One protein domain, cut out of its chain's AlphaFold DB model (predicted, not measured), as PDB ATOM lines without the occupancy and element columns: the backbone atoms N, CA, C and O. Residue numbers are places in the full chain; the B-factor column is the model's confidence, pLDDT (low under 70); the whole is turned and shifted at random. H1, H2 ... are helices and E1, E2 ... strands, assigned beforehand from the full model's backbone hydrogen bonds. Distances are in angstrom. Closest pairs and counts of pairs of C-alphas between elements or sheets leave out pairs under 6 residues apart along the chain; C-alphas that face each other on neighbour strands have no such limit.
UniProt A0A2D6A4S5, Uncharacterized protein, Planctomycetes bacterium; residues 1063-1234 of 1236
ATOM      1  N   LYS A1063     -87.704 -56.811  83.897       90.00
ATOM      2  CA  LYS A1063     -88.698 -55.804  83.489       90.00
ATOM      3  C   LYS A1063     -90.120 -56.290  83.674       90.00
ATOM      4  O   LYS A1063     -91.011 -55.461  83.813       90.00
ATOM      5  N   LEU A1064     -90.315 -57.602  83.665       90.44
ATOM      6  CA  LEU A1064     -91.617 -58.229  83.748       90.44
ATOM      7  C   LEU A1064     -91.667 -59.167  84.943       90.44
ATOM      8  O   LEU A1064     -90.673 -59.789  85.297       90.44
ATOM      9  N   SER A1065     -92.827 -59.259  85.572       90.44
ATOM     10  CA  SER A1065     -93.105 -60.280  86.570       90.44
ATOM     11  C   SER A1065     -94.484 -60.855  86.325       90.44
ATOM     12  O   SER A1065     -95.461 -60.115  86.260       90.44
ATOM     13  N   VAL A1066     -94.556 -62.171  86.126       86.94
ATOM     14  CA  VAL A1066     -95.808 -62.863  85.802       86.94
ATOM     15  C   VAL A1066     -96.260 -63.689  86.994       86.94
ATOM     16  O   VAL A1066     -95.489 -64.507  87.506       86.94
ATOM     17  N   VAL A1067     -97.510 -63.481  87.406       86.25
ATOM     18  CA  VAL A1067     -98.176 -64.185  88.507       86.25
ATOM     19  C   VAL A1067     -99.468 -64.800  87.997       86.25
ATOM     20  O   VAL A1067    -100.276 -64.096  87.404       86.25
ATOM     21  N   THR A1068     -99.692 -66.086  88.228       80.94
ATOM     22  CA  THR A1068    -100.845 -66.829  87.705       80.94
ATOM     23  C   THR A1068    -101.628 -67.463  88.851       80.94
ATOM     24  O   THR A1068    -101.024 -67.996  89.782       80.94
ATOM     25  N   TYR A1069    -102.957 -67.418  88.760       81.00
ATOM     26  CA  TYR A1069    -103.883 -68.046  89.711       81.00
ATOM     27  C   TYR A1069    -104.361 -69.405  89.192       81.00
ATOM     28  O   TYR A1069    -104.105 -69.748  88.040       81.00
ATOM     29  N   GLY A1070    -105.050 -70.187  90.026       75.62
ATOM     30  CA  GLY A1070    -105.766 -71.406  89.615       75.62
ATOM     31  C   GLY A1070    -107.081 -71.121  88.869       75.62
ATOM     32  O   GLY A1070    -107.456 -69.967  88.652       75.62
ATOM     33  N   TYR A1071    -107.789 -72.168  88.431       79.06
ATOM     34  CA  TYR A1071    -109.143 -72.014  87.879       79.06
ATOM     35  C   TYR A1071    -110.190 -71.914  88.993       79.06
ATOM     36  O   TYR A1071    -110.153 -72.665  89.967       79.06
ATOM     37  N   ILE A1072    -111.193 -71.066  88.787       83.44
ATOM     38  CA  ILE A1072    -112.404 -71.002  89.609       83.44
ATOM     39  C   ILE A1072    -113.605 -71.553  88.838       83.44
ATOM     40  O   ILE A1072    -113.678 -71.453  87.611       83.44
ATOM     41  N   ASP A1073    -114.564 -72.127  89.560       87.25
ATOM     42  CA  ASP A1073    -115.852 -72.538  89.002       87.25
ATOM     43  C   ASP A1073    -116.850 -71.382  89.076       87.25
ATOM     44  O   ASP A1073    -117.303 -71.024  90.161       87.25
ATOM     45  N   THR A1074    -117.246 -70.818  87.934       92.62
ATOM     46  CA  THR A1074    -118.181 -69.681  87.933       92.62
ATOM     47  C   THR A1074    -119.600 -70.052  88.375       92.62
ATOM     48  O   THR A1074    -120.395 -69.164  88.685       92.62
ATOM     49  N   LEU A1075    -119.946 -71.341  88.456       92.31
ATOM     50  CA  LEU A1075    -121.220 -71.761  89.046       92.31
ATOM     51  C   LEU A1075    -121.184 -71.812  90.579       92.31
ATOM     52  O   LEU A1075    -122.239 -71.782  91.212       92.31
ATOM     53  N   GLN A1076    -119.999 -71.915  91.174       89.31
ATOM     54  CA  GLN A1076    -119.812 -72.005  92.622       89.31
ATOM     55  C   GLN A1076    -118.576 -71.191  93.040       89.31
ATOM     56  O   GLN A1076    -117.611 -71.755  93.560       89.31
ATOM     57  N   PRO A1077    -118.567 -69.868  92.800       87.88
ATOM     58  CA  PRO A1077    -117.377 -69.041  93.001       87.88
ATOM     59  C   PRO A1077    -116.906 -68.976  94.460       87.88
ATOM     60  O   PRO A1077    -115.723 -68.773  94.710       87.88
ATOM     61  N   GLY A1078    -117.819 -69.172  95.418       81.75
ATOM     62  CA  GLY A1078    -117.515 -69.217  96.850       81.75
ATOM     63  C   GLY A1078    -117.300 -70.628  97.410       81.75
ATOM     64  O   GLY A1078    -117.334 -70.791  98.633       81.75
ATOM     65  N   ARG A1079    -117.185 -71.666  96.563       81.50
ATOM     66  CA  ARG A1079    -116.985 -73.051  97.023       81.50
ATOM     67  C   ARG A1079    -115.717 -73.132  97.869       81.50
ATOM     68  O   ARG A1079    -114.686 -72.582  97.496       81.50
ATOM     69  N   ASN A1080    -115.798 -73.810  99.009       77.06
ATOM     70  CA  ASN A1080    -114.723 -73.828  99.997       77.06
ATOM     71  C   ASN A1080    -114.745 -75.111 100.847       77.06
ATOM     72  O   ASN A1080    -115.747 -75.826 100.899       77.06
ATOM     73  N   ASP A1081    -113.630 -75.377 101.524       71.31
ATOM     74  CA  ASP A1081    -113.466 -76.431 102.532       71.31
ATOM     75  C   ASP A1081    -112.849 -75.875 103.835       71.31
ATOM     76  O   ASP A1081    -112.248 -76.610 104.626       71.31
ATOM     77  N   VAL A1082    -112.994 -74.561 104.071       69.38
ATOM     78  CA  VAL A1082    -112.528 -73.913 105.304       69.38
ATOM     79  C   VAL A1082    -113.336 -74.458 106.478       69.38
ATOM     80  O   VAL A1082    -114.514 -74.155 106.656       69.38
ATOM     81  N   SER A1083    -112.679 -75.250 107.320       63.25
ATOM     82  CA  SER A1083    -113.186 -75.653 108.632       63.25
ATOM     83  C   SER A1083    -112.512 -74.771 109.679       63.25
ATOM     84  O   SER A1083    -111.449 -75.087 110.197       63.25
ATOM     85  N   GLY A1084    -113.079 -73.588 109.916       54.06
ATOM     86  CA  GLY A1084    -112.403 -72.559 110.709       54.06
ATOM     87  C   GLY A1084    -112.423 -72.823 112.228       54.06
ATOM     88  O   GLY A1084    -113.422 -73.330 112.747       54.06
ATOM     89  N   PRO A1085    -111.395 -72.378 112.984       44.59
ATOM     90  CA  PRO A1085    -111.373 -72.385 114.458       44.59
ATOM     91  C   PRO A1085    -112.458 -71.497 115.108       44.59
ATOM     92  O   PRO A1085    -112.683 -71.576 116.313       44.59
ATOM     93  N   VAL A1086    -113.157 -70.683 114.308       52.75
ATOM     94  CA  VAL A1086    -114.210 -69.735 114.723       52.75
ATOM     95  C   VAL A1086    -115.626 -70.342 114.650       52.75
ATOM     96  O   VAL A1086    -116.611 -69.664 114.921       52.75
ATOM     97  N   GLY A1087    -115.770 -71.620 114.271       53.94
ATOM     98  CA  GLY A1087    -117.093 -72.242 114.107       53.94
ATOM     99  C   GLY A1087    -117.886 -71.683 112.918       53.94
ATOM    100  O   GLY A1087    -119.115 -71.622 112.970       53.94
ATOM    101  N   TRP A1088    -117.193 -71.250 111.856       67.31
ATOM    102  CA  TRP A1088    -117.835 -70.774 110.631       67.31
ATOM    103  C   TRP A1088    -118.617 -71.926 109.982       67.31
ATOM    104  O   TRP A1088    -118.034 -72.874 109.462       67.31
ATOM    105  N   ASN A1089    -119.949 -71.853 110.031       60.84
ATOM    106  CA  ASN A1089    -120.864 -72.848 109.458       60.84
ATOM    107  C   ASN A1089    -121.021 -72.660 107.936       60.84
ATOM    108  O   ASN A1089    -122.139 -72.705 107.419       60.84
ATOM    109  N   GLY A1090    -119.919 -72.366 107.240       64.56
ATOM    110  CA  GLY A1090    -119.914 -72.042 105.819       64.56
ATOM    111  C   GLY A1090    -120.586 -73.131 104.984       64.56
ATOM    112  O   GLY A1090    -120.382 -74.327 105.196       64.56
ATOM    113  N   ASP A1091    -121.407 -72.708 104.027       74.44
ATOM    114  CA  ASP A1091    -121.911 -73.595 102.986       74.44
ATOM    115  C   ASP A1091    -120.719 -74.035 102.126       74.44
ATOM    116  O   ASP A1091    -120.074 -73.191 101.498       74.44
ATOM    117  N   LYS A1092    -120.410 -75.339 102.096       78.19
ATOM    118  CA  LYS A1092    -119.308 -75.867 101.273       78.19
ATOM    119  C   LYS A1092    -119.510 -75.569  99.791       78.19
ATOM    120  O   LYS A1092    -118.531 -75.413  99.067       78.19
ATOM    121  N   ALA A1093    -120.761 -75.466  99.336       80.19
ATOM    122  CA  ALA A1093    -121.077 -75.075  97.964       80.19
ATOM    123  C   ALA A1093    -120.790 -73.587  97.691       80.19
ATOM    124  O   ALA A1093    -120.710 -73.182  96.531       80.19
ATOM    125  N   GLY A1094    -120.590 -72.789  98.743       82.81
ATOM    126  CA  GLY A1094    -120.321 -71.364  98.665       82.81
ATOM    127  C   GLY A1094    -121.560 -70.501  98.487       82.81
ATOM    128  O   GLY A1094    -122.693 -70.976  98.412       82.81
ATOM    129  N   TYR A1095    -121.336 -69.193  98.394       87.06
ATOM    130  CA  TYR A1095    -122.368 -68.241  98.012       87.06
ATOM    131  C   TYR A1095    -121.804 -67.221  97.014       87.06
ATOM    132  O   TYR A1095    -120.708 -66.718  97.247       87.06
ATOM    133  N   PRO A1096    -122.532 -66.903  95.930       91.44
ATOM    134  CA  PRO A1096    -123.784 -67.529  95.498       91.44
ATOM    135  C   PRO A1096    -123.564 -68.948  94.941       91.44
ATOM    136  O   PRO A1096    -122.540 -69.227  94.322       91.44
ATOM    137  N   ASN A1097    -124.535 -69.847  95.142       91.38
ATOM    138  CA  ASN A1097    -124.528 -71.185  94.539       91.38
ATOM    139  C   ASN A1097    -125.401 -71.181  93.272       91.38
ATOM    140  O   ASN A1097    -126.597 -71.467  93.308       91.38
ATOM    141  N   LEU A1098    -124.797 -70.808  92.144       92.44
ATOM    142  CA  LEU A1098    -125.472 -70.708  90.844       92.44
ATOM    143  C   LEU A1098    -125.729 -72.090  90.221       92.44
ATOM    144  O   LEU A1098    -126.610 -72.225  89.368       92.44
ATOM    145  N   ALA A1099    -125.009 -73.127  90.667       91.06
ATOM    146  CA  ALA A1099    -125.244 -74.506  90.242       91.06
ATOM    147  C   ALA A1099    -126.645 -75.009  90.635       91.06
ATOM    148  O   ALA A1099    -127.256 -75.736  89.848       91.06
ATOM    149  N   ASP A1100    -127.168 -74.578  91.790       90.69
ATOM    150  CA  ASP A1100    -128.522 -74.919  92.262       90.69
ATOM    151  C   ASP A1100    -129.621 -74.245  91.429       90.69
ATOM    152  O   ASP A1100    -130.733 -74.764  91.332       90.69
ATOM    153  N   VAL A1101    -129.314 -73.098  90.810       90.62
ATOM    154  CA  VAL A1101    -130.237 -72.402  89.903       90.62
ATOM    155  C   VAL A1101    -130.276 -73.126  88.559       90.62
ATOM    156  O   VAL A1101    -131.340 -73.534  88.098       90.62
ATOM    157  N   SER A1102    -129.116 -73.305  87.914       92.25
ATOM    158  CA  SER A1102    -128.970 -74.246  86.797       92.25
ATOM    159  C   SER A1102    -127.509 -74.435  86.394       92.25
ATOM    160  O   SER A1102    -126.756 -73.480  86.213       92.25
ATOM    161  N   THR A1103    -127.143 -75.687  86.121       91.56
ATOM    162  CA  THR A1103    -125.801 -76.085  85.671       91.56
ATOM    163  C   THR A1103    -125.478 -75.687  84.224       91.56
ATOM    164  O   THR A1103    -124.342 -75.856  83.766       91.56
ATOM    165  N   LEU A1104    -126.469 -75.201  83.467       92.56
ATOM    166  CA  LEU A1104    -126.308 -74.759  82.078       92.56
ATOM    167  C   LEU A1104    -125.929 -73.282  81.963       92.56
ATOM    168  O   LEU A1104    -125.461 -72.869  80.907       92.56
ATOM    169  N   HIS A1105    -126.109 -72.495  83.024       94.31
ATOM    170  CA  HIS A1105    -125.758 -71.082  83.013       94.31
ATOM    171  C   HIS A1105    -124.259 -70.863  82.820       94.31
ATOM    172  O   HIS A1105    -123.427 -71.652  83.280       94.31
ATOM    173  N   ARG A1106    -123.921 -69.775  82.136       95.31
ATOM    174  CA  ARG A1106    -122.550 -69.367  81.843       95.31
ATOM    175  C   ARG A1106    -122.407 -67.848  81.980       95.31
ATOM    176  O   ARG A1106    -123.406 -67.147  81.791       95.31
ATOM    177  N   PRO A1107    -121.208 -67.332  82.302       96.69
ATOM    178  CA  PRO A1107    -120.984 -65.892  82.362       96.69
ATOM    179  C   PRO A1107    -121.248 -65.243  81.002       96.69
ATOM    180  O   PRO A1107    -120.884 -65.801  79.972       96.69
ATOM    181  N   ALA A1108    -121.881 -64.077  80.985       96.00
ATOM    182  CA  ALA A1108    -122.260 -63.367  79.759       96.00
ATOM    183  C   ALA A1108    -122.013 -61.852  79.832       96.00
ATOM    184  O   ALA A1108    -122.388 -61.114  78.924       96.00
ATOM    185  N   GLU A1109    -121.488 -61.387  80.958       96.19
ATOM    186  CA  GLU A1109    -121.181 -59.994  81.256       96.19
ATOM    187  C   GLU A1109    -120.187 -59.994  82.414       96.19
ATOM    188  O   GLU A1109    -120.346 -60.787  83.350       96.19
ATOM    189  N   TRP A1110    -119.184 -59.124  82.345       95.81
ATOM    190  CA  TRP A1110    -118.069 -59.083  83.281       95.81
ATOM    191  C   TRP A1110    -117.860 -57.676  83.833       95.81
ATOM    192  O   TRP A1110    -118.095 -56.673  83.166       95.81
ATOM    193  N   SER A1111    -117.358 -57.604  85.059       95.81
ATOM    194  CA  SER A1111    -116.794 -56.400  85.650       95.81
ATOM    195  C   SER A1111    -115.600 -56.801  86.502       95.81
ATOM    196  O   SER A1111    -115.711 -57.685  87.352       95.81
ATOM    197  N   VAL A1112    -114.451 -56.174  86.259       94.50
ATOM    198  CA  VAL A1112    -113.230 -56.438  87.020       94.50
ATOM    199  C   VAL A1112    -112.826 -55.178  87.759       94.50
ATOM    200  O   VAL A1112    -112.677 -54.118  87.152       94.50
ATOM    201  N   LEU A1113    -112.644 -55.310  89.069       93.56
ATOM    202  CA  LEU A1113    -112.144 -54.260  89.943       93.56
ATOM    203  C   LEU A1113    -110.722 -54.611  90.364       93.56
ATOM    204  O   LEU A1113    -110.459 -55.741  90.776       93.56
ATOM    205  N   ILE A1114    -109.816 -53.647  90.264       92.38
ATOM    206  CA  ILE A1114    -108.428 -53.776  90.707       92.38
ATOM    207  C   ILE A1114    -108.102 -52.524  91.507       92.38
ATOM    208  O   ILE A1114    -108.405 -51.418  91.059       92.38
ATOM    209  N   SER A1115    -107.495 -52.709  92.674       89.56
ATOM    210  CA  SER A1115    -106.990 -51.616  93.500       89.56
ATOM    211  C   SER A1115    -105.486 -51.782  93.734       89.56
ATOM    212  O   SER A1115    -105.065 -52.904  94.017       89.56
ATOM    213  N   PRO A1116    -104.672 -50.715  93.637       87.12
ATOM    214  CA  PRO A1116    -105.052 -49.415  93.082       87.12
ATOM    215  C   PRO A1116    -105.422 -49.541  91.595       87.12
ATOM    216  O   PRO A1116    -105.056 -50.519  90.935       87.12
ATOM    217  N   ALA A1117    -106.160 -48.567  91.061       85.31
ATOM    218  CA  ALA A1117    -106.489 -48.562  89.640       85.31
ATOM    219  C   ALA A1117    -105.195 -48.522  88.795       85.31
ATOM    220  O   ALA A1117    -104.189 -47.965  89.249       85.31
ATOM    221  N   PRO A1118    -105.165 -49.099  87.577       82.06
ATOM    222  CA  PRO A1118    -103.952 -49.133  86.753       82.06
ATOM    223  C   PRO A1118    -103.287 -47.761  86.529       82.06
ATOM    224  O   PRO A1118    -102.066 -47.684  86.400       82.06
ATOM    225  N   GLU A1119    -104.069 -46.683  86.499       79.19
ATOM    226  CA  GLU A1119    -103.625 -45.289  86.402       79.19
ATOM    227  C   GLU A1119    -102.946 -44.738  87.669       79.19
ATOM    228  O   GLU A1119    -102.143 -43.808  87.571       79.19
ATOM    229  N   ASP A1120    -103.225 -45.325  88.832       80.56
ATOM    230  CA  ASP A1120    -102.674 -44.934  90.134       80.56
ATOM    231  C   ASP A1120    -101.381 -45.695  90.479       80.56
ATOM    232  O   ASP A1120    -100.748 -45.447  91.511       80.56
ATOM    233  N   LEU A1121    -100.954 -46.614  89.609       86.88
ATOM    234  CA  LEU A1121     -99.696 -47.336  89.764       86.88
ATOM    235  C   LEU A1121     -98.483 -46.386  89.704       86.88
ATOM    236  O   LEU A1121     -98.524 -45.329  89.064       86.88
ATOM    237  N   PRO A1122     -97.345 -46.755  90.326       85.00
ATOM    238  CA  PRO A1122     -96.139 -45.936  90.290       85.00
ATOM    239  C   PRO A1122     -95.726 -45.546  88.862       85.00
ATOM    240  O   PRO A1122     -95.694 -46.376  87.956       85.00
ATOM    241  N   VAL A1123     -95.343 -44.280  88.664       81.94
ATOM    242  CA  VAL A1123     -95.006 -43.739  87.333       81.94
ATOM    243  C   VAL A1123     -93.985 -44.616  86.591       81.94
ATOM    244  O   VAL A1123     -92.918 -44.945  87.122       81.94
ATOM    245  N   GLY A1124     -94.308 -44.950  85.337       83.94
ATOM    246  CA  GLY A1124     -93.500 -45.792  84.449       83.94
ATOM    247  C   GLY A1124     -93.628 -47.297  84.703       83.94
ATOM    248  O   GLY A1124     -92.908 -48.067  84.072       83.94
ATOM    249  N   THR A1125     -94.502 -47.713  85.621       91.81
ATOM    250  CA  THR A1125     -94.901 -49.115  85.802       91.81
ATOM    251  C   THR A1125     -96.229 -49.391  85.100       91.81
ATOM    252  O   THR A1125     -96.924 -48.461  84.687       91.81
ATOM    253  N   LYS A1126     -96.573 -50.668  84.920       93.88
ATOM    254  CA  LYS A1126     -97.850 -51.087  84.328       93.88
ATOM    255  C   LYS A1126     -98.293 -52.423  84.915       93.88
ATOM    256  O   LYS A1126     -97.454 -53.259  85.236       93.88
ATOM    257  N   LEU A1127     -99.599 -52.639  84.990       94.06
ATOM    258  CA  LEU A1127    -100.207 -53.939  85.242       94.06
ATOM    259  C   LEU A1127    -101.064 -54.329  84.034       94.06
ATOM    260  O   LEU A1127    -101.936 -53.568  83.619       94.06
ATOM    261  N   ASP A1128    -100.809 -55.499  83.460       93.25
ATOM    262  CA  ASP A1128    -101.710 -56.155  82.510       93.25
ATOM    263  C   ASP A1128    -102.367 -57.354  83.213       93.25
ATOM    264  O   ASP A1128    -101.677 -58.149  83.851       93.25
ATOM    265  N   VAL A1129    -103.686 -57.504  83.072       93.00
ATOM    266  CA  VAL A1129    -104.415 -58.694  83.532       93.00
ATOM    267  C   VAL A1129    -104.907 -59.466  82.322       93.00
ATOM    268  O   VAL A1129    -105.418 -58.880  81.369       93.00
ATOM    269  N   GLU A1130    -104.715 -60.777  82.344       90.94
ATOM    270  CA  GLU A1130    -105.090 -61.659  81.248       90.94
ATOM    271  C   GLU A1130    -105.932 -62.821  81.772       90.94
ATOM    272  O   GLU A1130    -105.586 -63.436  82.780       90.94
ATOM    273  N   TYR A1131    -107.013 -63.144  81.067       91.56
ATOM    274  CA  TYR A1131    -108.028 -64.122  81.456       91.56
ATOM    275  C   TYR A1131    -108.073 -65.288  80.483       91.56
ATOM    276  O   TYR A1131    -107.806 -65.124  79.296       91.56
ATOM    277  N   ARG A1132    -108.463 -66.464  80.966       87.38
ATOM    278  CA  ARG A1132    -108.661 -67.665  80.152       87.38
ATOM    279  C   ARG A1132    -109.862 -68.455  80.662       87.38
ATOM    280  O   ARG A1132    -110.067 -68.550  81.868       87.38
ATOM    281  N   GLY A1133    -110.616 -69.065  79.747       87.00
ATOM    282  CA  GLY A1133    -111.747 -69.945  80.058       87.00
ATOM    283  C   GLY A1133    -111.471 -71.432  79.791       87.00
ATOM    284  O   GLY A1133    -110.564 -71.772  79.031       87.00
ATOM    285  N   CYS A1134    -112.256 -72.307  80.423       85.19
ATOM    286  CA  CYS A1134    -112.381 -73.747  80.165       85.19
ATOM    287  C   CYS A1134    -113.842 -74.181  80.390       85.19
ATOM    288  O   CYS A1134    -114.461 -73.771  81.370       85.19
ATOM    289  N   ASP A1135    -114.426 -75.002  79.514       84.56
ATOM    290  CA  ASP A1135    -115.840 -75.392  79.643       84.56
ATOM    291  C   ASP A1135    -116.065 -76.520  80.648       84.56
ATOM    292  O   ASP A1135    -117.073 -76.540  81.366       84.56
ATOM    293  N   ARG A1136    -115.148 -77.489  80.691       80.88
ATOM    294  CA  ARG A1136    -115.304 -78.702  81.494       80.88
ATOM    295  C   ARG A1136    -113.958 -79.250  81.941       80.88
ATOM    296  O   ARG A1136    -113.041 -79.353  81.134       80.88
ATOM    297  N   PHE A1137    -113.924 -79.706  83.190       74.12
ATOM    298  CA  PHE A1137    -112.940 -80.650  83.712       74.12
ATOM    299  C   PHE A1137    -113.647 -81.975  84.027       74.12
ATOM    300  O   PHE A1137    -114.632 -81.996  84.772       74.12
ATOM    301  N   ASP A1138    -113.171 -83.081  83.466       67.56
ATOM    302  CA  ASP A1138    -113.593 -84.423  83.853       67.56
ATOM    303  C   ASP A1138    -113.123 -84.705  85.282       67.56
ATOM    304  O   ASP A1138    -111.976 -84.441  85.637       67.56
ATOM    305  N   ASN A1139    -114.030 -85.216  86.119       62.59
ATOM    306  CA  ASN A1139    -113.823 -85.400  87.560       62.59
ATOM    307  C   ASN A1139    -113.497 -84.104  88.322       62.59
ATOM    308  O   ASN A1139    -112.773 -84.149  89.315       62.59
ATOM    309  N   SER A1140    -114.051 -82.956  87.910       61.69
ATOM    310  CA  SER A1140    -113.859 -81.678  88.615       61.69
ATOM    311  C   SER A1140    -114.107 -81.773  90.128       61.69
ATOM    312  O   SER A1140    -113.380 -81.157  90.897       61.69
ATOM    313  N   SER A1141    -115.064 -82.597  90.573       59.62
ATOM    314  CA  SER A1141    -115.321 -82.861  91.995       59.62
ATOM    315  C   SER A1141    -114.132 -83.487  92.732       59.62
ATOM    316  O   SER A1141    -113.885 -83.125  93.871       59.62
ATOM    317  N   VAL A1142    -113.368 -84.372  92.082       55.94
ATOM    318  CA  VAL A1142    -112.179 -85.035  92.652       55.94
ATOM    319  C   VAL A1142    -110.971 -84.098  92.683       55.94
ATOM    320  O   VAL A1142    -110.117 -84.226  93.552       55.94
ATOM    321  N   VAL A1143    -110.884 -83.150  91.743       53.84
ATOM    322  CA  VAL A1143    -109.801 -82.151  91.729       53.84
ATOM    323  C   VAL A1143    -109.969 -81.132  92.862       53.84
ATOM    324  O   VAL A1143    -108.971 -80.652  93.388       53.84
ATOM    325  N   TRP A1144    -111.212 -80.846  93.256       52.19
ATOM    326  CA  TRP A1144    -111.533 -79.982  94.396       52.19
ATOM    327  C   TRP A1144    -111.493 -80.703  95.753       52.19
ATOM    328  O   TRP A1144    -111.079 -80.104  96.739       52.19
ATOM    329  N   GLU A1145    -111.939 -81.961  95.827       51.06
ATOM    330  CA  GLU A1145    -112.076 -82.720  97.081       51.06
ATOM    331  C   GLU A1145    -110.941 -83.745  97.228       51.06
ATOM    332  O   GLU A1145    -111.091 -84.935  96.938       51.06
ATOM    333  N   ALA A1146    -109.771 -83.284  97.674       44.81
ATOM    334  CA  ALA A1146    -108.675 -84.171  98.047       44.81
ATOM    335  C   ALA A1146    -109.046 -84.977  99.309       44.81
ATOM    336  O   ALA A1146    -109.147 -84.429 100.404       44.81
ATOM    337  N   ASN A1147    -109.228 -86.295  99.178       45.59
ATOM    338  CA  ASN A1147    -109.307 -87.178 100.346       45.59
ATOM    339  C   ASN A1147    -107.981 -87.127 101.137       45.59
ATOM    340  O   ASN A1147    -106.909 -87.247 100.542       45.59
ATOM    341  N   ASP A1148    -108.079 -87.007 102.469       42.72
ATOM    342  CA  ASP A1148    -107.022 -86.753 103.479       42.72
ATOM    343  C   ASP A1148    -105.815 -87.733 103.502       42.72
ATOM    344  O   ASP A1148    -104.941 -87.629 104.363       42.72
ATOM    345  N   THR A1149    -105.707 -88.701 102.589       40.44
ATOM    346  CA  THR A1149    -104.664 -89.739 102.631       40.44
ATOM    347  C   THR A1149    -103.459 -89.394 101.735       40.44
ATOM    348  O   THR A1149    -103.385 -89.762 100.565       40.44
ATOM    349  N   GLU A1150    -102.513 -88.661 102.329       43.12
ATOM    350  CA  GLU A1150    -101.039 -88.731 102.183       43.12
ATOM    351  C   GLU A1150    -100.272 -88.369 100.890       43.12
ATOM    352  O   GLU A1150     -99.055 -88.241 100.968       43.12
ATOM    353  N   VAL A1151    -100.883 -88.066  99.742       44.66
ATOM    354  CA  VAL A1151    -100.146 -87.399  98.617       44.66
ATOM    355  C   VAL A1151    -100.903 -86.186  98.058       44.66
ATOM    356  O   VAL A1151    -100.369 -85.378  97.302       44.66
ATOM    357  N   ALA A1152    -102.152 -86.010  98.490       38.50
ATOM    358  CA  ALA A1152    -103.079 -84.992  98.006       38.50
ATOM    359  C   ALA A1152    -103.106 -83.702  98.851       38.50
ATOM    360  O   ALA A1152    -103.844 -82.781  98.515       38.50
ATOM    361  N   ALA A1153    -102.267 -83.592  99.891       37.31
ATOM    362  CA  ALA A1153    -102.160 -82.413 100.766       37.31
ATOM    363  C   ALA A1153    -101.673 -81.122 100.055       37.31
ATOM    364  O   ALA A1153    -101.491 -80.094 100.696       37.31
ATOM    365  N   THR A1154    -101.461 -81.171  98.736       42.50
ATOM    366  CA  THR A1154    -101.035 -80.069  97.858       42.50
ATOM    367  C   THR A1154    -102.113 -79.607  96.865       42.50
ATOM    368  O   THR A1154    -101.811 -78.798  95.985       42.50
ATOM    369  N   ARG A1155    -103.355 -80.110  96.944       48.81
ATOM    370  CA  ARG A1155    -104.420 -79.795  95.970       48.81
ATOM    371  C   ARG A1155    -105.612 -79.093  96.621       48.81
ATOM    372  O   ARG A1155    -106.583 -79.735  97.006       48.81
ATOM    373  N   GLY A1156    -105.506 -77.770  96.700       39.00
ATOM    374  CA  GLY A1156    -106.603 -76.824  96.874       39.00
ATOM    375  C   GLY A1156    -106.658 -75.896  95.651       39.00
ATOM    376  O   GLY A1156    -105.605 -75.526  95.137       39.00
ATOM    377  N   ASN A1157    -107.867 -75.611  95.158       44.25
ATOM    378  CA  ASN A1157    -108.228 -75.109  93.822       44.25
ATOM    379  C   ASN A1157    -108.002 -76.075  92.653       44.25
ATOM    380  O   ASN A1157    -107.049 -76.856  92.617       44.25
ATOM    381  N   LEU A1158    -108.906 -76.005  91.661       47.09
ATOM    382  CA  LEU A1158    -108.680 -76.582  90.336       47.09
ATOM    383  C   LEU A1158    -107.332 -76.059  89.833       47.09
ATOM    384  O   LEU A1158    -107.233 -74.941  89.326       47.09
ATOM    385  N   LEU A1159    -106.336 -76.938  89.936       50.72
ATOM    386  CA  LEU A1159    -104.970 -76.797  89.448       50.72
ATOM    387  C   LEU A1159    -104.164 -75.823  90.319       50.72
ATOM    388  O   LEU A1159    -104.182 -74.609  90.117       50.72
ATOM    389  N   ASN A1160    -103.441 -76.389  91.291       45.69
ATOM    390  CA  ASN A1160    -102.389 -75.693  92.022       45.69
ATOM    391  C   ASN A1160    -101.490 -74.952  91.000       45.69
ATOM    392  O   ASN A1160    -101.140 -75.509  89.957       45.69
ATOM    393  N   PRO A1161    -101.144 -73.684  91.236       41.50
ATOM    394  CA  PRO A1161    -100.512 -72.847  90.227       41.50
ATOM    395  C   PRO A1161     -99.018 -73.177  89.998       41.50
ATOM    396  O   PRO A1161     -98.476 -72.775  88.968       41.50
ATOM    397  N   HIS A1162     -98.384 -74.038  90.818       40.28
ATOM    398  CA  HIS A1162     -97.062 -74.659  90.541       40.28
ATOM    399  C   HIS A1162     -97.011 -75.516  89.251       40.28
ATOM    400  O   HIS A1162     -95.992 -76.137  88.924       40.28
ATOM    401  N   PHE A1163     -98.124 -75.591  88.525       47.09
ATOM    402  CA  PHE A1163     -98.392 -76.556  87.475       47.09
ATOM    403  C   PHE A1163     -98.739 -75.894  86.130       47.09
ATOM    404  O   PHE A1163     -99.472 -76.463  85.330       47.09
ATOM    405  N   ALA A1164     -98.202 -74.709  85.818       39.09
ATOM    406  CA  ALA A1164     -98.465 -74.002  84.551       39.09
ATOM    407  C   ALA A1164     -98.198 -74.837  83.267       39.09
ATOM    408  O   ALA A1164     -98.834 -74.596  82.241       39.09
ATOM    409  N   CYS A1165     -97.326 -75.857  83.320       42.31
ATOM    410  CA  CYS A1165     -97.132 -76.844  82.242       42.31
ATOM    411  C   CYS A1165     -98.335 -77.779  82.019       42.31
ATOM    412  O   CYS A1165     -98.449 -78.409  80.971       42.31
ATOM    413  N   GLU A1166     -99.254 -77.896  82.978       46.44
ATOM    414  CA  GLU A1166    -100.409 -78.784  82.869       46.44
ATOM    415  C   GLU A1166    -101.476 -78.289  81.886       46.44
ATOM    416  O   GLU A1166    -102.341 -79.083  81.528       46.44
ATOM    417  N   GLN A1167    -101.388 -77.055  81.358       49.28
ATOM    418  CA  GLN A1167    -102.237 -76.585  80.242       49.28
ATOM    419  C   GLN A1167    -102.349 -77.635  79.120       49.28
ATOM    420  O   GLN A1167    -103.425 -77.855  78.574       49.28
ATOM    421  N   TYR A1168    -101.243 -78.325  78.847       46.81
ATOM    422  CA  TYR A1168    -101.142 -79.421  77.890       46.81
ATOM    423  C   TYR A1168    -101.669 -80.768  78.419       46.81
ATOM    424  O   TYR A1168    -102.409 -81.475  77.731       46.81
ATOM    425  N   ARG A1169    -101.352 -81.121  79.673       48.22
ATOM    426  CA  ARG A1169    -101.817 -82.368  80.314       48.22
ATOM    427  C   ARG A1169    -103.336 -82.421  80.467       48.22
ATOM    428  O   ARG A1169    -103.903 -83.510  80.401       48.22
ATOM    429  N   TYR A1170    -103.995 -81.280  80.638       48.94
ATOM    430  CA  TYR A1170    -105.444 -81.204  80.795       48.94
ATOM    431  C   TYR A1170    -106.217 -81.545  79.521       48.94
ATOM    432  O   TYR A1170    -107.344 -82.026  79.598       48.94
ATOM    433  N   GLN A1171    -105.641 -81.340  78.341       46.75
ATOM    434  CA  GLN A1171    -106.316 -81.662  77.081       46.75
ATOM    435  C   GLN A1171    -105.997 -83.070  76.566       46.75
ATOM    436  O   GLN A1171    -106.782 -83.604  75.789       46.75
ATOM    437  N   GLN A1172    -104.874 -83.677  76.982       43.53
ATOM    438  CA  GLN A1172    -104.395 -84.944  76.403       43.53
ATOM    439  C   GLN A1172    -104.093 -86.077  77.401       43.53
ATOM    440  O   GLN A1172    -103.885 -87.215  76.980       43.53
ATOM    441  N   SER A1173    -104.070 -85.830  78.717       43.97
ATOM    442  CA  SER A1173    -103.839 -86.899  79.700       43.97
ATOM    443  C   SER A1173    -105.145 -87.535  80.182       43.97
ATOM    444  O   SER A1173    -106.139 -86.861  80.441       43.97
ATOM    445  N   ASN A1174    -105.111 -88.844  80.441       48.06
ATOM    446  CA  ASN A1174    -106.209 -89.563  81.101       48.06
ATOM    447  C   ASN A1174    -106.366 -89.197  82.598       48.06
ATOM    448  O   ASN A1174    -107.195 -89.804  83.274       48.06
ATOM    449  N   ARG A1175    -105.552 -88.278  83.154       48.41
ATOM    450  CA  ARG A1175    -105.568 -87.941  84.592       48.41
ATOM    451  C   ARG A1175    -106.650 -86.910  84.935       48.41
ATOM    452  O   ARG A1175    -107.332 -87.087  85.939       48.41
ATOM    453  N   VAL A1176    -106.819 -85.874  84.105       54.44
ATOM    454  CA  VAL A1176    -107.902 -84.871  84.174       54.44
ATOM    455  C   VAL A1176    -108.160 -84.379  82.744       54.44
ATOM    456  O   VAL A1176    -107.399 -83.569  82.231       54.44
ATOM    457  N   SER A1177    -109.189 -84.904  82.080       61.72
ATOM    458  CA  SER A1177    -109.551 -84.494  80.713       61.72
ATOM    459  C   SER A1177    -110.333 -83.176  80.737       61.72
ATOM    460  O   SER A1177    -111.106 -82.924  81.662       61.72
ATOM    461  N   THR A1178    -110.124 -82.309  79.749       66.75
ATOM    462  CA  THR A1178    -110.771 -80.995  79.652       66.75
ATOM    463  C   THR A1178    -111.282 -80.718  78.255       66.75
ATOM    464  O   THR A1178    -110.771 -81.240  77.266       66.75
ATOM    465  N   SER A1179    -112.289 -79.853  78.159       73.88
ATOM    466  CA  SER A1179    -112.807 -79.370  76.881       73.88
ATOM    467  C   SER A1179    -112.986 -77.857  76.908       73.88
ATOM    468  O   SER A1179    -113.402 -77.310  77.929       73.88
ATOM    469  N   GLY A1180    -112.723 -77.194  75.779       72.88
ATOM    470  CA  GLY A1180    -112.995 -75.762  75.607       72.88
ATOM    471  C   GLY A1180    -112.006 -74.824  76.307       72.88
ATOM    472  O   GLY A1180    -112.400 -73.734  76.708       72.88
ATOM    473  N   ILE A1181    -110.742 -75.228  76.493       76.12
ATOM    474  CA  ILE A1181    -109.693 -74.319  76.989       76.12
ATOM    475  C   ILE A1181    -109.364 -73.274  75.913       76.12
ATOM    476  O   ILE A1181    -109.022 -73.632  74.786       76.12
ATOM    477  N   GLY A1182    -109.460 -71.992  76.269       73.75
ATOM    478  CA  GLY A1182    -109.122 -70.862  75.396       73.75
ATOM    479  C   GLY A1182    -107.687 -70.344  75.561       73.75
ATOM    480  O   GLY A1182    -106.924 -70.818  76.399       73.75
ATOM    481  N   ASN A1183    -107.329 -69.317  74.785       77.94
ATOM    482  CA  ASN A1183    -106.109 -68.530  74.993       77.94
ATOM    483  C   ASN A1183    -106.279 -67.511  76.125       77.94
ATOM    484  O   ASN A1183    -107.397 -67.220  76.545       77.94
ATOM    485  N   TYR A1184    -105.160 -66.961  76.608       83.38
ATOM    486  CA  TYR A1184    -105.216 -65.777  77.462       83.38
ATOM    487  C   TYR A1184    -105.625 -64.554  76.632       83.38
ATOM    488  O   TYR A1184    -105.065 -64.319  75.562       83.38
ATOM    489  N   VAL A1185    -106.580 -63.779  77.133       89.81
ATOM    490  CA  VAL A1185    -107.082 -62.541  76.525       89.81
ATOM    491  C   VAL A1185    -107.041 -61.413  77.552       89.81
ATOM    492  O   VAL A1185    -107.230 -61.652  78.738       89.81
ATOM    493  N   LYS A1186    -106.787 -60.176  77.121       91.06
ATOM    494  CA  LYS A1186    -106.715 -59.013  78.031       91.06
ATOM    495  C   LYS A1186    -108.079 -58.489  78.472       91.06
ATOM    496  O   LYS A1186    -108.183 -57.823  79.493       91.06
ATOM    497  N   ASP A1187    -109.100 -58.783  77.681       92.62
ATOM    498  CA  ASP A1187    -110.476 -58.379  77.921       92.62
ATOM    499  C   ASP A1187    -111.309 -59.649  78.163       92.62
ATOM    500  O   ASP A1187    -111.335 -60.516  77.281       92.62
ATOM    501  N   PRO A1188    -111.940 -59.811  79.342       92.44
ATOM    502  CA  PRO A1188    -112.733 -60.997  79.647       92.44
ATOM    503  C   PRO A1188    -113.943 -61.157  78.715       92.44
ATOM    504  O   PRO A1188    -114.400 -62.285  78.525       92.44
ATOM    505  N   ASP A1189    -114.420 -60.094  78.058       92.56
ATOM    506  CA  ASP A1189    -115.501 -60.198  77.071       92.56
ATOM    507  C   ASP A1189    -115.082 -61.013  75.837       92.56
ATOM    508  O   ASP A1189    -115.913 -61.664  75.200       92.56
ATOM    509  N   LEU A1190    -113.779 -61.072  75.540       93.56
ATOM    510  CA  LEU A1190    -113.231 -61.903  74.465       93.56
ATOM    511  C   LEU A1190    -113.224 -63.402  74.800       93.56
ATOM    512  O   LEU A1190    -112.899 -64.212  73.933       93.56
ATOM    513  N   LEU A1191    -113.578 -63.789  76.032       91.19
ATOM    514  CA  LEU A1191    -113.819 -65.191  76.380       91.19
ATOM    515  C   LEU A1191    -115.167 -65.700  75.861       91.19
ATOM    516  O   LEU A1191    -115.365 -66.913  75.812       91.19
ATOM    517  N   MET A1192    -116.102 -64.812  75.518       92.44
ATOM    518  CA  MET A1192    -117.431 -65.214  75.065       92.44
ATOM    519  C   MET A1192    -117.382 -65.857  73.677       92.44
ATOM    520  O   MET A1192    -116.790 -65.313  72.745       92.44
ATOM    521  N   ASP A1193    -118.068 -66.991  73.507       89.44
ATOM    522  CA  ASP A1193    -118.289 -67.556  72.176       89.44
ATOM    523  C   ASP A1193    -119.247 -66.627  71.399       89.44
ATOM    524  O   ASP A1193    -120.366 -66.365  71.857       89.44
ATOM    525  N   PRO A1194    -118.857 -66.127  70.211       89.00
ATOM    526  CA  PRO A1194    -119.665 -65.183  69.441       89.00
ATOM    527  C   PRO A1194    -121.025 -65.745  68.988       89.00
ATOM    528  O   PRO A1194    -121.897 -64.970  68.595       89.00
ATOM    529  N   LYS A1195    -121.230 -67.070  69.013       89.69
ATOM    530  CA  LYS A1195    -122.504 -67.725  68.677       89.69
ATOM    531  C   LYS A1195    -123.447 -67.807  69.871       89.69
ATOM    532  O   LYS A1195    -124.624 -67.491  69.727       89.69
ATOM    533  N   THR A1196    -122.950 -68.248  71.023       90.12
ATOM    534  CA  THR A1196    -123.780 -68.474  72.221       90.12
ATOM    535  C   THR A1196    -123.877 -67.232  73.109       90.12
ATOM    536  O   THR A1196    -124.811 -67.135  73.906       90.12
ATOM    537  N   LEU A1197    -122.962 -66.268  72.929       93.31
ATOM    538  CA  LEU A1197    -122.796 -65.041  73.718       93.31
ATOM    539  C   LEU A1197    -122.563 -65.305  75.210       93.31
ATOM    540  O   LEU A1197    -122.997 -64.528  76.060       93.31
ATOM    541  N   VAL A1198    -121.908 -66.423  75.520       94.25
ATOM    542  CA  VAL A1198    -121.503 -66.776  76.879       94.25
ATOM    543  C   VAL A1198    -120.058 -67.263  76.896       94.25
ATOM    544  O   VAL A1198    -119.560 -67.808  75.911       94.25
ATOM    545  N   ALA A1199    -119.377 -67.049  78.015       94.25
ATOM    546  CA  ALA A1199    -118.020 -67.502  78.266       94.25
ATOM    547  C   ALA A1199    -117.992 -68.923  78.867       94.25
ATOM    548  O   ALA A1199    -119.012 -69.414  79.366       94.25
ATOM    549  N   PRO A1200    -116.830 -69.593  78.865       93.00
ATOM    550  CA  PRO A1200    -116.687 -70.902  79.489       93.00
ATOM    551  C   PRO A1200    -116.959 -70.905  81.003       93.00
ATOM    552  O   PRO A1200    -116.830 -69.885  81.682       93.00
ATOM    553  N   ARG A1201    -117.323 -72.075  81.549       90.88
ATOM    554  CA  ARG A1201    -117.688 -72.244  82.973       90.88
ATOM    555  C   ARG A1201    -116.543 -71.938  83.932       90.88
ATOM    556  O   ARG A1201    -116.768 -71.348  84.983       90.88
ATOM    557  N   PHE A1202    -115.351 -72.427  83.651       89.00
ATOM    558  CA  PHE A1202    -114.212 -72.256  84.534       89.00
ATOM    559  C   PHE A1202    -113.351 -71.129  84.004       89.00
ATOM    560  O   PHE A1202    -113.056 -71.105  82.810       89.00
ATOM    561  N   ILE A1203    -112.918 -70.229  84.881       89.19
ATOM    562  CA  ILE A1203    -112.042 -69.125  84.490       89.19
ATOM    563  C   ILE A1203    -110.766 -69.097  85.311       89.19
ATOM    564  O   ILE A1203    -110.733 -69.549  86.449       89.19
ATOM    565  N   ASN A1204    -109.724 -68.555  84.706       86.38
ATOM    566  CA  ASN A1204    -108.392 -68.381  85.253       86.38
ATOM    567  C   ASN A1204    -107.890 -66.982  84.880       86.38
ATOM    568  O   ASN A1204    -108.282 -66.457  83.833       86.38
ATOM    569  N   TRP A1205    -107.001 -66.404  85.686       89.56
ATOM    570  CA  TRP A1205    -106.325 -65.158  85.341       89.56
ATOM    571  C   TRP A1205    -104.841 -65.163  85.718       89.56
ATOM    572  O   TRP A1205    -104.380 -65.932  86.566       89.56
ATOM    573  N   ARG A1206    -104.093 -64.261  85.080       88.88
ATOM    574  CA  ARG A1206    -102.709 -63.940  85.423       88.88
ATOM    575  C   ARG A1206    -102.454 -62.437  85.380       88.88
ATOM    576  O   ARG A1206    -103.030 -61.722  84.561       88.88
ATOM    577  N   PHE A1207    -101.554 -61.983  86.238       92.12
ATOM    578  CA  PHE A1207    -101.012 -60.634  86.273       92.12
ATOM    579  C   PHE A1207     -99.653 -60.598  85.585       92.12
ATOM    580  O   PHE A1207     -98.782 -61.416  85.874       92.12
ATOM    581  N   THR A1208     -99.460 -59.620  84.708       92.38
ATOM    582  CA  THR A1208     -98.152 -59.247  84.169       92.38
ATOM    583  C   THR A1208     -97.809 -57.851  84.672       92.38
ATOM    584  O   THR A1208     -98.329 -56.845  84.189       92.38
ATOM    585  N   PHE A1209     -96.924 -57.800  85.654       93.94
ATOM    586  CA  PHE A1209     -96.352 -56.578  86.195       93.94
ATOM    587  C   PHE A1209     -95.203 -56.105  85.304       93.94
ATOM    588  O   PHE A1209     -94.315 -56.887  84.975       93.94
ATOM    589  N   VAL A1210     -95.201 -54.828  84.924       93.62
ATOM    590  CA  VAL A1210     -94.113 -54.174  84.189       93.62
ATOM    591  C   VAL A1210     -93.424 -53.182  85.115       93.62
ATOM    592  O   VAL A1210     -94.024 -52.197  85.551       93.62
ATOM    593  N   ASN A1211     -92.152 -53.431  85.398       91.38
ATOM    594  CA  ASN A1211     -91.348 -52.652  86.329       91.38
ATOM    595  C   ASN A1211     -90.675 -51.469  85.616       91.38
ATOM    596  O   ASN A1211     -90.172 -51.596  84.494       91.38
ATOM    597  N   ASN A1212     -90.586 -50.322  86.294       89.06
ATOM    598  CA  ASN A1212     -89.849 -49.168  85.790       89.06
ATOM    599  C   ASN A1212     -88.365 -49.315  86.131       89.06
ATOM    600  O   ASN A1212     -87.915 -48.974  87.228       89.06
ATOM    601  N   THR A1213     -87.602 -49.806  85.162       84.50
ATOM    602  CA  THR A1213     -86.165 -50.091  85.302       84.50
ATOM    603  C   THR A1213     -85.259 -48.937  84.859       84.50
ATOM    604  O   THR A1213     -84.031 -49.072  84.886       84.50
ATOM    605  N   ALA A1214     -85.854 -47.803  84.464       81.81
ATOM    606  CA  ALA A1214     -85.146 -46.591  84.050       81.81
ATOM    607  C   ALA A1214     -84.765 -45.672  85.229       81.81
ATOM    608  O   ALA A1214     -83.983 -44.742  85.052       81.81
ATOM    609  N   VAL A1215     -85.300 -45.929  86.426       73.12
ATOM    610  CA  VAL A1215     -85.032 -45.167  87.658       73.12
ATOM    611  C   VAL A1215     -84.302 -46.033  88.688       73.12
ATOM    612  O   VAL A1215     -84.383 -47.258  88.638       73.12
ATOM    613  N   THR A1216     -83.559 -45.405  89.607       72.12
ATOM    614  CA  THR A1216     -82.810 -46.101  90.671       72.12
ATOM    615  C   THR A1216     -83.230 -45.574  92.050       72.12
ATOM    616  O   THR A1216     -83.040 -44.385  92.299       72.12
ATOM    617  N   PRO A1217     -83.770 -46.424  92.951       78.56
ATOM    618  CA  PRO A1217     -84.119 -47.830  92.725       78.56
ATOM    619  C   PRO A1217     -85.262 -47.985  91.706       78.56
ATOM    620  O   PRO A1217     -86.063 -47.068  91.519       78.56
ATOM    621  N   ALA A1218     -85.327 -49.143  91.041       79.56
ATOM    622  CA  ALA A1218     -86.410 -49.455  90.111       79.56
ATOM    623  C   ALA A1218     -87.760 -49.429  90.842       79.56
ATOM    624  O   ALA A1218     -87.862 -49.890  91.981       79.56
ATOM    625  N   ARG A1219     -88.799 -48.900  90.190       85.56
ATOM    626  CA  ARG A1219     -90.158 -48.895  90.756       85.56
ATOM    627  C   ARG A1219     -90.906 -50.137  90.303       85.56
ATOM    628  O   ARG A1219     -90.803 -50.527  89.139       85.56
ATOM    629  N   VAL A1220     -91.680 -50.721  91.211       90.31
ATOM    630  CA  VAL A1220     -92.507 -51.898  90.942       90.31
ATOM    631  C   VAL A1220     -93.990 -51.583  91.153       90.31
ATOM    632  O   VAL A1220     -94.319 -50.866  92.100       90.31
ATOM    633  N   PRO A1221     -94.877 -52.074  90.274       93.81
ATOM    634  CA  PRO A1221     -96.320 -52.023  90.479       93.81
ATOM    635  C   PRO A1221     -96.751 -52.999  91.586       93.81
ATOM    636  O   PRO A1221     -96.028 -53.944  91.921       93.81
ATOM    637  N   TYR A1222     -97.945 -52.775  92.128       93.44
ATOM    638  CA  TYR A1222     -98.543 -53.613  93.163       93.44
ATOM    639  C   TYR A1222    -100.064 -53.650  93.049       93.44
ATOM    640  O   TYR A1222    -100.652 -52.801  92.379       93.44
ATOM    641  N   ILE A1223    -100.676 -54.638  93.697       93.31
ATOM    642  CA  ILE A1223    -102.125 -54.812  93.807       93.31
ATOM    643  C   ILE A1223    -102.471 -55.022  95.281       93.31
ATOM    644  O   ILE A1223    -101.861 -55.861  95.945       93.31
ATOM    645  N   ASP A1224    -103.455 -54.270  95.755       90.19
ATOM    646  CA  ASP A1224    -104.081 -54.400  97.069       90.19
ATOM    647  C   ASP A1224    -105.178 -55.464  96.983       90.19
ATOM    648  O   ASP A1224    -105.145 -56.442  97.711       90.19
ATOM    649  N   PHE A1225    -106.097 -55.367  96.021       91.75
ATOM    650  CA  PHE A1225    -107.078 -56.426  95.784       91.75
ATOM    651  C   PHE A1225    -107.496 -56.523  94.315       91.75
ATOM    652  O   PHE A1225    -107.333 -55.588  93.528       91.75
ATOM    653  N   MET A1226    -108.083 -57.665  93.964       93.19
ATOM    654  CA  MET A1226    -108.780 -57.891  92.705       93.19
ATOM    655  C   MET A1226    -110.151 -58.507  92.978       93.19
ATOM    656  O   MET A1226    -110.273 -59.440  93.773       93.19
ATOM    657  N   ALA A1227    -111.171 -58.033  92.272       94.38
ATOM    658  CA  ALA A1227    -112.472 -58.677  92.224       94.38
ATOM    659  C   ALA A1227    -112.933 -58.905  90.783       94.38
ATOM    660  O   ALA A1227    -112.824 -58.015  89.943       94.38
ATOM    661  N   ILE A1228    -113.490 -60.084  90.513       95.06
ATOM    662  CA  ILE A1228    -114.166 -60.409  89.254       95.06
ATOM    663  C   ILE A1228    -115.637 -60.636  89.577       95.06
ATOM    664  O   ILE A1228    -115.968 -61.587  90.280       95.06
ATOM    665  N   THR A1229    -116.511 -59.798  89.036       96.69
ATOM    666  CA  THR A1229    -117.968 -59.934  89.122       96.69
ATOM    667  C   THR A1229    -118.508 -60.274  87.740       96.69
ATOM    668  O   THR A1229    -118.064 -59.712  86.740       96.69
ATOM    669  N   TYR A1230    -119.463 -61.192  87.656       97.44
ATOM    670  CA  TYR A1230    -120.031 -61.619  86.380       97.44
ATOM    671  C   TYR A1230    -121.517 -61.932  86.488       97.44
ATOM    672  O   TYR A1230    -121.999 -62.354  87.538       97.44
ATOM    673  N   ARG A1231    -122.251 -61.747  85.387       96.94
ATOM    674  CA  ARG A1231    -123.675 -62.096  85.287       96.94
ATOM    675  C   ARG A1231    -123.862 -63.347  84.445       96.94
ATOM    676  O   ARG A1231    -123.297 -63.472  83.360       96.94
ATOM    677  N   MET A1232    -124.698 -64.252  84.927       96.31
ATOM    678  CA  MET A1232    -124.990 -65.526  84.292       96.31
ATOM    679  C   MET A1232    -126.183 -65.432  83.342       96.31
ATOM    680  O   MET A1232    -127.208 -64.834  83.671       96.31
ATOM    681  N   LYS A1233    -126.077 -66.079  82.178       94.69
ATOM    682  CA  LYS A1233    -127.187 -66.294  81.236       94.69
ATOM    683  C   LYS A1233    -127.168 -67.735  80.717       94.69
ATOM    684  O   LYS A1233    -126.109 -68.371  80.713       94.69
ATOM    685  N   PRO A1234    -128.319 -68.299  80.319       91.31
ATOM    686  CA  PRO A1234    -128.318 -69.538  79.557       91.31
ATOM    687  C   PRO A1234    -127.689 -69.288  78.171       91.31
ATOM    688  O   PRO A1234    -127.886 -68.203  77.612       91.31
TER     689      PRO A1234
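What this domain is: This is residues 1063 to 1234 of the 1236 residues of an uncharacterized protein of Planctomycetes bacterium (UniProt A0A2D6A4S5). With little regular structure, two small antiparallel sheets, E1-E4-E3 and E2-E5, stand partly face to face, and long loops with H1 and H2 gather at one end. Residues 1084 to 1089 stick out. The printed part has 172 residues, 59 in three named helices and five strands, ordered E1 E2 E3 H1 H2 H3 E4 E5: mixed, compact, radius of gyration of the C-alphas 17.9 A, spans 50 by 44 by 37 A.

Where its parts are: E4 is residues 1202 to 1210; E3, 1126 to 1134, is 27.2 A long; E1, 1064 to 1069, begins at (-91.617, -58.229, 83.748). E2, 1106 to 1115, bends by 67 degrees at 1109; E5, 1225 to 1233, ends at (-127.187, -66.294, 81.236). H1 is 1140 to 1144, H2 1166 to 1172, H3 1188 to 1191.

How they stand to each other: Within hydrogen-bond range are N 1067 and O 1207 (E1, E4), 2.9 A; N 1130 and O 1206 (E3, E4), 2.9 A; N 1111 and O 1229 (E2, E5), 2.8 A. H3 is on the three-stranded sheet, height 7.0 A; its closest C-alphas to E3 are Pro 1188 and Tyr 1131, 5.9 A. H1 and H2 are not on it. O i to N i+4 pairs are within range throughout H1, 2 of 3 in H2; H3 is too short.

The domain as a whole: The printed part has no cut. Links E1-E2, H1-H2, H2-H3 and E4-E5 are long. Residues 1082 to 1090 and 1138 to 1178 have pLDDT under 70.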